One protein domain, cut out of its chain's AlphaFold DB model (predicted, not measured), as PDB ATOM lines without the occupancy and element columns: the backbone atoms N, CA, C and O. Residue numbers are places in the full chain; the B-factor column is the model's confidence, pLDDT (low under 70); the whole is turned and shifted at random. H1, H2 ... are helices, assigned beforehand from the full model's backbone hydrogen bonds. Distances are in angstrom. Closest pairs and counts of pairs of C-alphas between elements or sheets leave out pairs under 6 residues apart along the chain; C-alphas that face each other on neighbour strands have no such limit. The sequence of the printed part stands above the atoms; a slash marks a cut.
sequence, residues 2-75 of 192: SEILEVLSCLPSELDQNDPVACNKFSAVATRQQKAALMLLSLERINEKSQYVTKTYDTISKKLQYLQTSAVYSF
ATOM      1  N   SER A   2     151.821 183.060 154.235       64.50
ATOM      2  CA  SER A   2     152.899 184.056 154.039       64.50
ATOM      3  C   SER A   2     152.525 185.511 154.382       64.50
ATOM      4  O   SER A   2     153.320 186.209 154.994       64.50
ATOM      5  N   GLU A   3     151.318 185.969 154.037       74.56
ATOM      6  CA  GLU A   3     150.960 187.401 154.122       74.56
ATOM      7  C   GLU A   3     150.632 187.878 155.548       74.56
ATOM      8  O   GLU A   3     150.924 189.011 155.914       74.56
ATOM      9  N   ILE A   4     150.063 187.011 156.392       73.12
ATOM     10  CA  ILE A   4     149.719 187.365 157.782       73.12
ATOM     11  C   ILE A   4     150.989 187.522 158.623       73.12
ATOM     12  O   ILE A   4     151.108 188.486 159.373       73.12
ATOM     13  N   LEU A   5     151.973 186.633 158.450       76.75
ATOM     14  CA  LEU A   5     153.265 186.723 159.140       76.75
ATOM     15  C   LEU A   5     154.019 188.008 158.781       76.75
ATOM     16  O   LEU A   5     154.643 188.624 159.642       76.75
ATOM     17  N   GLU A   6     153.910 188.445 157.527       80.19
ATOM     18  CA  GLU A   6     154.515 189.689 157.063       80.19
ATOM     19  C   GLU A   6     153.854 190.915 157.713       80.19
ATOM     20  O   GLU A   6     154.547 191.825 158.168       80.19
ATOM     21  N   VAL A   7     152.528 190.909 157.878       80.69
ATOM     22  CA  VAL A   7     151.804 191.987 158.571       80.69
ATOM     23  C   VAL A   7     152.059 191.974 160.083       80.69
ATOM     24  O   VAL A   7     152.174 193.039 160.693       80.69
ATOM     25  N   LEU A   8     152.204 190.798 160.700       85.56
ATOM     26  CA  LEU A   8     152.502 190.666 162.131       85.56
ATOM     27  C   LEU A   8     153.946 191.054 162.483       85.56
ATOM     28  O   LEU A   8     154.210 191.397 163.633       85.56
ATOM     29  N   SER A   9     154.861 191.088 161.508       87.44
ATOM     30  CA  SER A   9     156.269 191.456 161.724       87.44
ATOM     31  C   SER A   9     156.478 192.903 162.200       87.44
ATOM     32  O   SER A   9     157.530 193.230 162.742       87.44
ATOM     33  N   CYS A  10     155.469 193.773 162.053       89.62
ATOM     34  CA  CYS A  10     155.514 195.149 162.559       89.62
ATOM     35  C   CYS A  10     155.225 195.279 164.070       89.62
ATOM     36  O   CYS A  10     155.340 196.381 164.623       89.62
ATOM     37  N   LEU A  11     154.820 194.187 164.734       90.88
ATOM     38  CA  LEU A  11     154.582 194.155 166.177       90.88
ATOM     39  C   LEU A  11     155.907 194.000 166.947       90.88
ATOM     40  O   LEU A  11     156.788 193.272 166.492       90.88
ATOM     41  N   PRO A  12     156.058 194.645 168.121       91.81
ATOM     42  CA  PRO A  12     157.250 194.482 168.950       91.81
ATOM     43  C   PRO A  12     157.441 193.030 169.399       91.81
ATOM     44  O   PRO A  12     156.471 192.369 169.775       91.81
ATOM     45  N   SER A  13     158.689 192.563 169.430       88.38
ATOM     46  CA  SER A  13     159.049 191.221 169.908       88.38
ATOM     47  C   SER A  13     158.737 191.005 171.389       88.38
ATOM     48  O   SER A  13     158.504 189.874 171.805       88.38
ATOM     49  N   GLU A  14     158.720 192.077 172.183       91.38
ATOM     50  CA  GLU A  14     158.470 192.042 173.628       91.38
ATOM     51  C   GLU A  14     156.976 192.091 173.965       91.38
ATOM     52  O   GLU A  14     156.598 191.928 175.127       91.38
ATOM     53  N   LEU A  15     156.114 192.355 172.975       91.56
ATOM     54  CA  LEU A  15     154.678 192.367 173.195       91.56
ATOM     55  C   LEU A  15     154.201 190.931 173.399       91.56
ATOM     56  O   LEU A  15     154.206 190.136 172.459       91.56
ATOM     57  N   ASP A  16     153.714 190.623 174.603       91.50
ATOM     58  CA  ASP A  16     152.961 189.391 174.816       91.50
ATOM     59  C   ASP A  16     151.659 189.478 174.025       91.50
ATOM     60  O   ASP A  16     150.663 190.082 174.435       91.50
ATOM     61  N   GLN A  17     151.699 188.871 172.847       88.38
ATOM     62  CA  GLN A  17     150.568 188.836 171.955       88.38
ATOM     63  C   GLN A  17     149.402 188.129 172.638       88.38
ATOM     64  O   GLN A  17     148.269 188.506 172.373       88.38
ATOM     65  N   ASN A  18     149.617 187.116 173.482       87.81
ATOM     66  CA  ASN A  18     148.552 186.294 174.067       87.81
ATOM     67  C   ASN A  18     147.829 186.957 175.242       87.81
ATOM     68  O   ASN A  18     146.735 186.505 175.585       87.81
ATOM     69  N   ASP A  19     148.373 188.040 175.799       92.56
ATOM     70  CA  ASP A  19     147.723 188.843 176.831       92.56
ATOM     71  C   ASP A  19     146.879 189.981 176.208       92.56
ATOM     72  O   ASP A  19     147.421 190.964 175.684       92.56
ATOM     73  N   PRO A  20     145.531 189.916 176.291       87.69
ATOM     74  CA  PRO A  20     144.660 190.982 175.804       87.69
ATOM     75  C   PRO A  20     144.916 192.323 176.499       87.69
ATOM     76  O   PRO A  20     144.710 193.376 175.895       87.69
ATOM     77  N   VAL A  21     145.366 192.314 177.758       92.44
ATOM     78  CA  VAL A  21     145.649 193.532 178.525       92.44
ATOM     79  C   VAL A  21     146.914 194.208 177.998       92.44
ATOM     80  O   VAL A  21     146.893 195.420 177.767       92.44
ATOM     81  N   ALA A  22     147.986 193.449 177.756       92.00
ATOM     82  CA  ALA A  22     149.206 193.953 177.123       92.00
ATOM     83  C   ALA A  22     148.931 194.511 175.716       92.00
ATOM     84  O   ALA A  22     149.316 195.645 175.418       92.00
ATOM     85  N   CYS A  23     148.181 193.776 174.889       92.12
ATOM     86  CA  CYS A  23     147.791 194.218 173.547       92.12
ATOM     87  C   CYS A  23     146.974 195.518 173.573       92.12
ATOM     88  O   CYS A  23     147.244 196.441 172.801       92.12
ATOM     89  N   ASN A  24     146.012 195.633 174.495       91.38
ATOM     90  CA  ASN A  24     145.197 196.838 174.643       91.38
ATOM     91  C   ASN A  24     146.030 198.044 175.094       91.38
ATOM     92  O   ASN A  24     145.884 199.128 174.527       91.38
ATOM     93  N   LYS A  25     146.940 197.866 176.059       93.81
ATOM     94  CA  LYS A  25     147.856 198.933 176.499       93.81
ATOM     95  C   LYS A  25     148.762 199.401 175.360       93.81
ATOM     96  O   LYS A  25     148.893 200.602 175.143       93.81
ATOM     97  N   PHE A  26     149.332 198.466 174.600       94.94
ATOM     98  CA  PHE A  26     150.162 198.786 173.440       94.94
ATOM     99  C   PHE A  26     149.370 199.520 172.346       94.94
ATOM    100  O   PHE A  26     149.862 200.490 171.770       94.94
ATOM    101  N   SER A  27     148.107 199.141 172.110       93.88
ATOM    102  CA  SER A  27     147.258 199.771 171.089       93.88
ATOM    103  C   SER A  27     147.081 201.287 171.270       93.88
ATOM    104  O   SER A  27     146.904 202.001 170.281       93.88
ATOM    105  N   ALA A  28     147.179 201.802 172.503       94.12
ATOM    106  CA  ALA A  28     147.040 203.228 172.799       94.12
ATOM    107  C   ALA A  28     148.154 204.079 172.167       94.12
ATOM    108  O   ALA A  28     147.903 205.210 171.754       94.12
ATOM    109  N   VAL A  29     149.360 203.517 172.048       95.06
ATOM    110  CA  VAL A  29     150.554 204.194 171.514       95.06
ATOM    111  C   VAL A  29     150.982 203.666 170.138       95.06
ATOM    112  O   VAL A  29     151.888 204.215 169.519       95.06
ATOM    113  N   ALA A  30     150.323 202.617 169.643       94.06
ATOM    114  CA  ALA A  30     150.662 201.950 168.393       94.06
ATOM    115  C   ALA A  30     150.368 202.797 167.139       94.06
ATOM    116  O   ALA A  30     149.379 203.539 167.058       94.06
ATOM    117  N   THR A  31     151.193 202.604 166.108       96.38
ATOM    118  CA  THR A  31     150.972 203.165 164.767       96.38
ATOM    119  C   THR A  31     149.740 202.553 164.091       96.38
ATOM    120  O   THR A  31     149.215 201.519 164.508       96.38
ATOM    121  N   ARG A  32     149.271 203.159 162.991       92.81
ATOM    122  CA  ARG A  32     148.136 202.628 162.215       92.81
ATOM    123  C   ARG A  32     148.387 201.205 161.699       92.81
ATOM    124  O   ARG A  32     147.474 200.387 161.739       92.81
ATOM    125  N   GLN A  33     149.609 200.914 161.250       91.69
ATOM    126  CA  GLN A  33     149.990 199.591 160.750       91.69
ATOM    127  C   GLN A  33     149.990 198.547 161.874       91.69
ATOM    128  O   GLN A  33     149.382 197.491 161.730       91.69
ATOM    129  N   GLN A  34     150.558 198.883 163.034       93.81
ATOM    130  CA  GLN A  34     150.542 198.016 164.215       93.81
ATOM    131  C   GLN A  34     149.124 197.768 164.738       93.81
ATOM    132  O   GLN A  34     148.789 196.647 165.101       93.81
ATOM    133  N   LYS A  35     148.251 198.784 164.718       93.44
ATOM    134  CA  LYS A  35     146.827 198.618 165.057       93.44
ATOM    135  C   LYS A  35     146.119 197.647 164.112       93.44
ATOM    136  O   LYS A  35     145.343 196.817 164.576       93.44
ATOM    137  N   ALA A  36     146.400 197.719 162.810       91.31
ATOM    138  CA  ALA A  36     145.862 196.767 161.840       91.31
ATOM    139  C   ALA A  36     146.376 195.337 162.098       91.31
ATOM    140  O   ALA A  36     145.585 194.396 162.072       91.31
ATOM    141  N   ALA A  37     147.661 195.178 162.433       92.31
ATOM    142  CA  ALA A  37     148.239 193.887 162.802       92.31
ATOM    143  C   ALA A  37     147.603 193.294 164.077       92.31
ATOM    144  O   ALA A  37     147.219 192.126 164.078       92.31
ATOM    145  N   LEU A  38     147.388 194.099 165.128       92.62
ATOM    146  CA  LEU A  38     146.665 193.667 166.339       92.62
ATOM    147  C   LEU A  38     145.219 193.246 166.042       92.62
ATOM    148  O   LEU A  38     144.707 192.299 166.643       92.62
ATOM    149  N   MET A  39     144.547 193.950 165.127       90.75
ATOM    150  CA  MET A  39     143.184 193.616 164.719       90.75
ATOM    151  C   MET A  39     143.139 192.276 163.978       90.75
ATOM    152  O   MET A  39     142.284 191.452 164.290       90.75
ATOM    153  N   LEU A  40     144.074 192.023 163.057       90.56
ATOM    154  CA  LEU A  40     144.185 190.735 162.362       90.56
ATOM    155  C   LEU A  40     144.470 189.584 163.331       90.56
ATOM    156  O   LEU A  40     143.769 188.578 163.283       90.56
ATOM    157  N   LEU A  41     145.410 189.766 164.262       89.88
ATOM    158  CA  LEU A  41     145.695 188.789 165.317       89.88
ATOM    159  C   LEU A  41     144.446 188.484 166.164       89.88
ATOM    160  O   LEU A  41     144.162 187.337 166.510       89.88
ATOM    161  N   SER A  42     143.664 189.515 166.493       88.88
ATOM    162  CA  SER A  42     142.414 189.351 167.243       88.88
ATOM    163  C   SER A  42     141.361 188.585 166.436       88.88
ATOM    164  O   SER A  42     140.680 187.722 166.988       88.88
ATOM    165  N   LEU A  43     141.241 188.866 165.134       90.25
ATOM    166  CA  LEU A  43     140.334 188.156 164.230       90.25
ATOM    167  C   LEU A  43     140.722 186.685 164.066       90.25
ATOM    168  O   LEU A  43     139.843 185.827 164.108       90.25
ATOM    169  N   GLU A  44     142.013 186.380 163.935       89.25
ATOM    170  CA  GLU A  44     142.518 185.005 163.855       89.25
ATOM    171  C   GLU A  44     142.145 184.208 165.109       89.25
ATOM    172  O   GLU A  44     141.546 183.138 165.014       89.25
ATOM    173  N   ARG A  45     142.342 184.790 166.295       88.44
ATOM    174  CA  ARG A  45     141.938 184.164 167.564       88.44
ATOM    175  C   ARG A  45     140.441 183.966 167.700       88.44
ATOM    176  O   ARG A  45     139.996 182.956 168.246       88.44
ATOM    177  N   ILE A  46     139.648 184.947 167.269       90.75
ATOM    178  CA  ILE A  46     138.189 184.816 167.255       90.75
ATOM    179  C   ILE A  46     137.796 183.667 166.325       90.75
ATOM    180  O   ILE A  46     136.947 182.859 166.694       90.75
ATOM    181  N   ASN A  47     138.438 183.551 165.162       92.38
ATOM    182  CA  ASN A  47     138.197 182.473 164.214       92.38
ATOM    183  C   ASN A  47     138.566 181.096 164.795       92.38
ATOM    184  O   ASN A  47     137.746 180.182 164.742       92.38
ATOM    185  N   GLU A  48     139.731 180.950 165.429       91.62
ATOM    186  CA  GLU A  48     140.135 179.708 166.109       91.62
ATOM    187  C   GLU A  48     139.149 179.304 167.213       91.62
ATOM    188  O   GLU A  48     138.689 178.160 167.267       91.62
ATOM    189  N   LYS A  49     138.764 180.256 168.076       93.50
ATOM    190  CA  LYS A  49     137.766 180.018 169.130       93.50
ATOM    191  C   LYS A  49     136.405 179.653 168.546       93.50
ATOM    192  O   LYS A  49     135.757 178.747 169.062       93.50
ATOM    193  N   SER A  50     135.987 180.321 167.473       95.06
ATOM    194  CA  SER A  50     134.744 180.014 166.762       95.06
ATOM    195  C   SER A  50     134.756 178.576 166.242       95.06
ATOM    196  O   SER A  50     133.846 177.813 166.548       95.06
ATOM    197  N   GLN A  51     135.835 178.150 165.577       94.75
ATOM    198  CA  GLN A  51     135.990 176.771 165.100       94.75
ATOM    199  C   GLN A  51     135.946 175.745 166.238       94.75
ATOM    200  O   GLN A  51     135.320 174.691 166.097       94.75
ATOM    201  N   TYR A  52     136.588 176.035 167.371       95.00
ATOM    202  CA  TYR A  52     136.521 175.178 168.555       95.00
ATOM    203  C   TYR A  52     135.089 175.057 169.098       95.00
ATOM    204  O   TYR A  52     134.619 173.951 169.386       95.00
ATOM    205  N   VAL A  53     134.370 176.179 169.199       95.25
ATOM    206  CA  VAL A  53     132.970 176.204 169.641       95.25
ATOM    207  C   VAL A  53     132.082 175.431 168.668       95.25
ATOM    208  O   VAL A  53     131.290 174.614 169.124       95.25
ATOM    209  N   THR A  54     132.252 175.601 167.354       95.00
ATOM    210  CA  THR A  54     131.515 174.837 166.337       95.00
ATOM    211  C   THR A  54     131.738 173.336 166.498       95.00
ATOM    212  O   THR A  54     130.771 172.591 166.610       95.00
ATOM    213  N   LYS A  55     132.992 172.879 166.628       93.94
ATOM    214  CA  LYS A  55     133.301 171.454 166.858       93.94
ATOM    215  C   LYS A  55     132.664 170.913 168.140       93.94
ATOM    216  O   LYS A  55     132.169 169.783 168.177       93.94
ATOM    217  N   THR A  56     132.675 171.717 169.201       92.75
ATOM    218  CA  THR A  56     132.050 171.359 170.480       92.75
ATOM    219  C   THR A  56     130.533 171.258 170.328       92.75
ATOM    220  O   THR A  56     129.934 170.284 170.785       92.75
ATOM    221  N   TYR A  57     129.915 172.215 169.634       95.06
ATOM    222  CA  TYR A  57     128.486 172.217 169.344       95.06
ATOM    223  C   TYR A  57     128.076 171.010 168.498       95.06
ATOM    224  O   TYR A  57     127.124 170.325 168.857       95.06
ATOM    225  N   ASP A  58     128.831 170.678 167.449       91.06
ATOM    226  CA  ASP A  58     128.589 169.489 166.624       91.06
ATOM    227  C   ASP A  58     128.643 168.206 167.462       91.06
ATOM    228  O   ASP A  58     127.804 167.316 167.315       91.06
ATOM    229  N   THR A  59     129.601 168.122 168.388       88.81
ATOM    230  CA  THR A  59     129.734 166.983 169.306       88.81
ATOM    231  C   THR A  59     128.528 166.873 170.239       88.81
ATOM    232  O   THR A  59     127.979 165.785 170.418       88.81
ATOM    233  N   ILE A  60     128.089 167.991 170.824       90.00
ATOM    234  CA  ILE A  60     126.911 168.030 171.702       90.00
ATOM    235  C   ILE A  60     125.641 167.696 170.915       90.00
ATOM    236  O   ILE A  60     124.837 166.894 171.379       90.00
ATOM    237  N   SER A  61     125.481 168.260 169.718       91.81
ATOM    238  CA  SER A  61     124.339 168.022 168.833       91.81
ATOM    239  C   SER A  61     124.205 166.537 168.485       91.81
ATOM    240  O   SER A  61     123.136 165.957 168.676       91.81
ATOM    241  N   LYS A  62     125.308 165.873 168.107       86.50
ATOM    242  CA  LYS A  62     125.337 164.419 167.868       86.50
ATOM    243  C   LYS A  62     124.946 163.614 169.111       86.50
ATOM    244  O   LYS A  62     124.144 162.689 169.013       86.50
ATOM    245  N   LYS A  63     125.465 163.976 170.292       85.38
ATOM    246  CA  LYS A  63     125.094 163.318 171.560       85.38
ATOM    247  C   LYS A  63     123.620 163.523 171.915       85.38
ATOM    248  O   LYS A  63     122.981 162.602 172.410       85.38
ATOM    249  N   LEU A  64     123.070 164.707 171.658       88.88
ATOM    250  CA  LEU A  64     121.663 165.000 171.912       88.88
ATOM    251  C   LEU A  64     120.749 164.204 170.975       88.88
ATOM    252  O   LEU A  64     119.782 163.608 171.443       88.88
ATOM    253  N   GLN A  65     121.078 164.151 169.682       85.88
ATOM    254  CA  GLN A  65     120.373 163.307 168.714       85.88
ATOM    255  C   GLN A  65     120.399 161.842 169.150       85.88
ATOM    256  O   GLN A  65     119.359 161.195 169.168       85.88
ATOM    257  N   TYR A  66     121.558 161.350 169.594       83.19
ATOM    258  CA  TYR A  66     121.690 160.002 170.134       83.19
ATOM    259  C   TYR A  66     120.753 159.747 171.323       83.19
ATOM    260  O   TYR A  66     120.018 158.763 171.323       83.19
ATOM    261  N   LEU A  67     120.722 160.647 172.310       84.62
ATOM    262  CA  LEU A  67     119.828 160.520 173.466       84.62
ATOM    263  C   LEU A  67     118.353 160.532 173.057       84.62
ATOM    264  O   LEU A  67     117.567 159.750 173.585       84.62
ATOM    265  N   GLN A  68     117.972 161.383 172.102       86.94
ATOM    266  CA  GLN A  68     116.607 161.415 171.575       86.94
ATOM    267  C   GLN A  68     116.243 160.109 170.865       86.94
ATOM    268  O   GLN A  68     115.184 159.542 171.139       86.94
ATOM    269  N   THR A  69     117.120 159.594 170.000       84.94
ATOM    270  CA  THR A  69     116.928 158.294 169.347       84.94
ATOM    271  C   THR A  69     116.821 157.181 170.384       84.94
ATOM    272  O   THR A  69     115.875 156.402 170.338       84.94
ATOM    273  N   SER A  70     117.722 157.140 171.366       82.62
ATOM    274  CA  SER A  70     117.693 156.147 172.442       82.62
ATOM    275  C   SER A  70     116.397 156.218 173.252       82.62
ATOM    276  O   SER A  70     115.837 155.176 173.583       82.62
ATOM    277  N   ALA A  71     115.886 157.418 173.540       85.69
ATOM    278  CA  ALA A  71     114.625 157.590 174.252       85.69
ATOM    279  C   ALA A  71     113.444 157.033 173.446       85.69
ATOM    280  O   ALA A  71     112.653 156.262 173.983       85.69
ATOM    281  N   VAL A  72     113.348 157.347 172.150       86.75
ATOM    282  CA  VAL A  72     112.285 156.813 171.278       86.75
ATOM    283  C   VAL A  72     112.360 155.290 171.194       86.75
ATOM    284  O   VAL A  72     111.354 154.608 171.387       86.75
ATOM    285  N   TYR A  73     113.554 154.744 170.961       86.44
ATOM    286  CA  TYR A  73     113.734 153.302 170.834       86.44
ATOM    287  C   TYR A  73     113.541 152.551 172.151       86.44
ATOM    288  O   TYR A  73     113.125 151.401 172.109       86.44
ATOM    289  N   SER A  74     113.735 153.187 173.309       84.19
ATOM    290  CA  SER A  74     113.431 152.544 174.595       84.19
ATOM    291  C   SER A  74     111.960 152.119 174.703       84.19
ATOM    292  O   SER A  74     111.685 151.019 175.185       84.19
ATOM    293  N   PHE A  75     111.030 152.930 174.177       85.94
ATOM    294  CA  PHE A  75     109.606 152.590 174.098       85.94
ATOM    295  C   PHE A  75     109.338 151.519 173.043       85.94
ATOM    296  O   PHE A  75     108.637 150.551 173.316       85.94
TER     297      PHE A  75
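What this domain is: This is residues 2 to 75 of the 192 residues of an uncharacterized protein of Kwoniella mangroviensis CBS 10435 (UniProt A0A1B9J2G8). One very long straight helix, H3, has a small compact head at its starting end and a bare arm, residues 46 to 75, that sticks out far beyond that head. In the head, two short helices sit on roughly opposite sides of the first part of H3: H2 folds back beside it as the other half of a lopsided hairpin, and H1 meets it at a steep tilt by its last residues. The printed part has 74 residues, with three named helices in the order H1, H2, H3 and no named strand; the class is all helix. The whole is extended, with a radius of gyration of the C-alphas of 20.5 A, and the C-alphas span 66 by 27 by 18 A, the arm making the length.

Where its parts are: H3, the longest helix, covers residues 32 to 75 and measures 64.3 A from first to last C-alpha. It begins at C-alpha 32, at (148.136, 202.628, 162.215), and ends at C-alpha 75, at (109.606, 152.590, 174.098). H2 covers residues 20 to 27 and is 10.3 A long. H1 covers residues 2 to 8, from C-alpha 2 at (152.899, 184.056, 154.039), and is 10.5 A long.

How they stand to each other: H3 touches H2 with its residues 34 to 38 alone; the closest C-alphas are those of Ser 27 and Lys 35, 6.2 A apart. H2 and H3 run opposite ways at a shallow tilt of 26 degrees and form a helical hairpin. H3 touches H1 with its residues 34 to 41 alone; the closest C-alphas are those of Leu 8 and Ala 37, 5.4 A apart. H1 and H3 run opposite ways at a steep tilt of 65 degrees. H1 and H2 are apart. Residues 46 to 75, which belong to H3, stand free. In H1 and H2 every O i to N i+4 pair is within hydrogen-bond range; in H3 39 of 40 are.

The domain as a whole: The two C-alphas farthest apart are those of Thr 31 and Phe 75, at 66.0 A. Without the stretch that stands free, the body has 44 residues, spans 27 by 21 by 18 A and has a radius of gyration of 9.5 A. The printed part has no cut. The link from H1 to H2, with 11 residues, is long, and the link from H2 to H3, with 4 residues, is tight. The mean pLDDT of the printed part is 89.3; residue 2 alone is under 70, and the mean of H1 is 76.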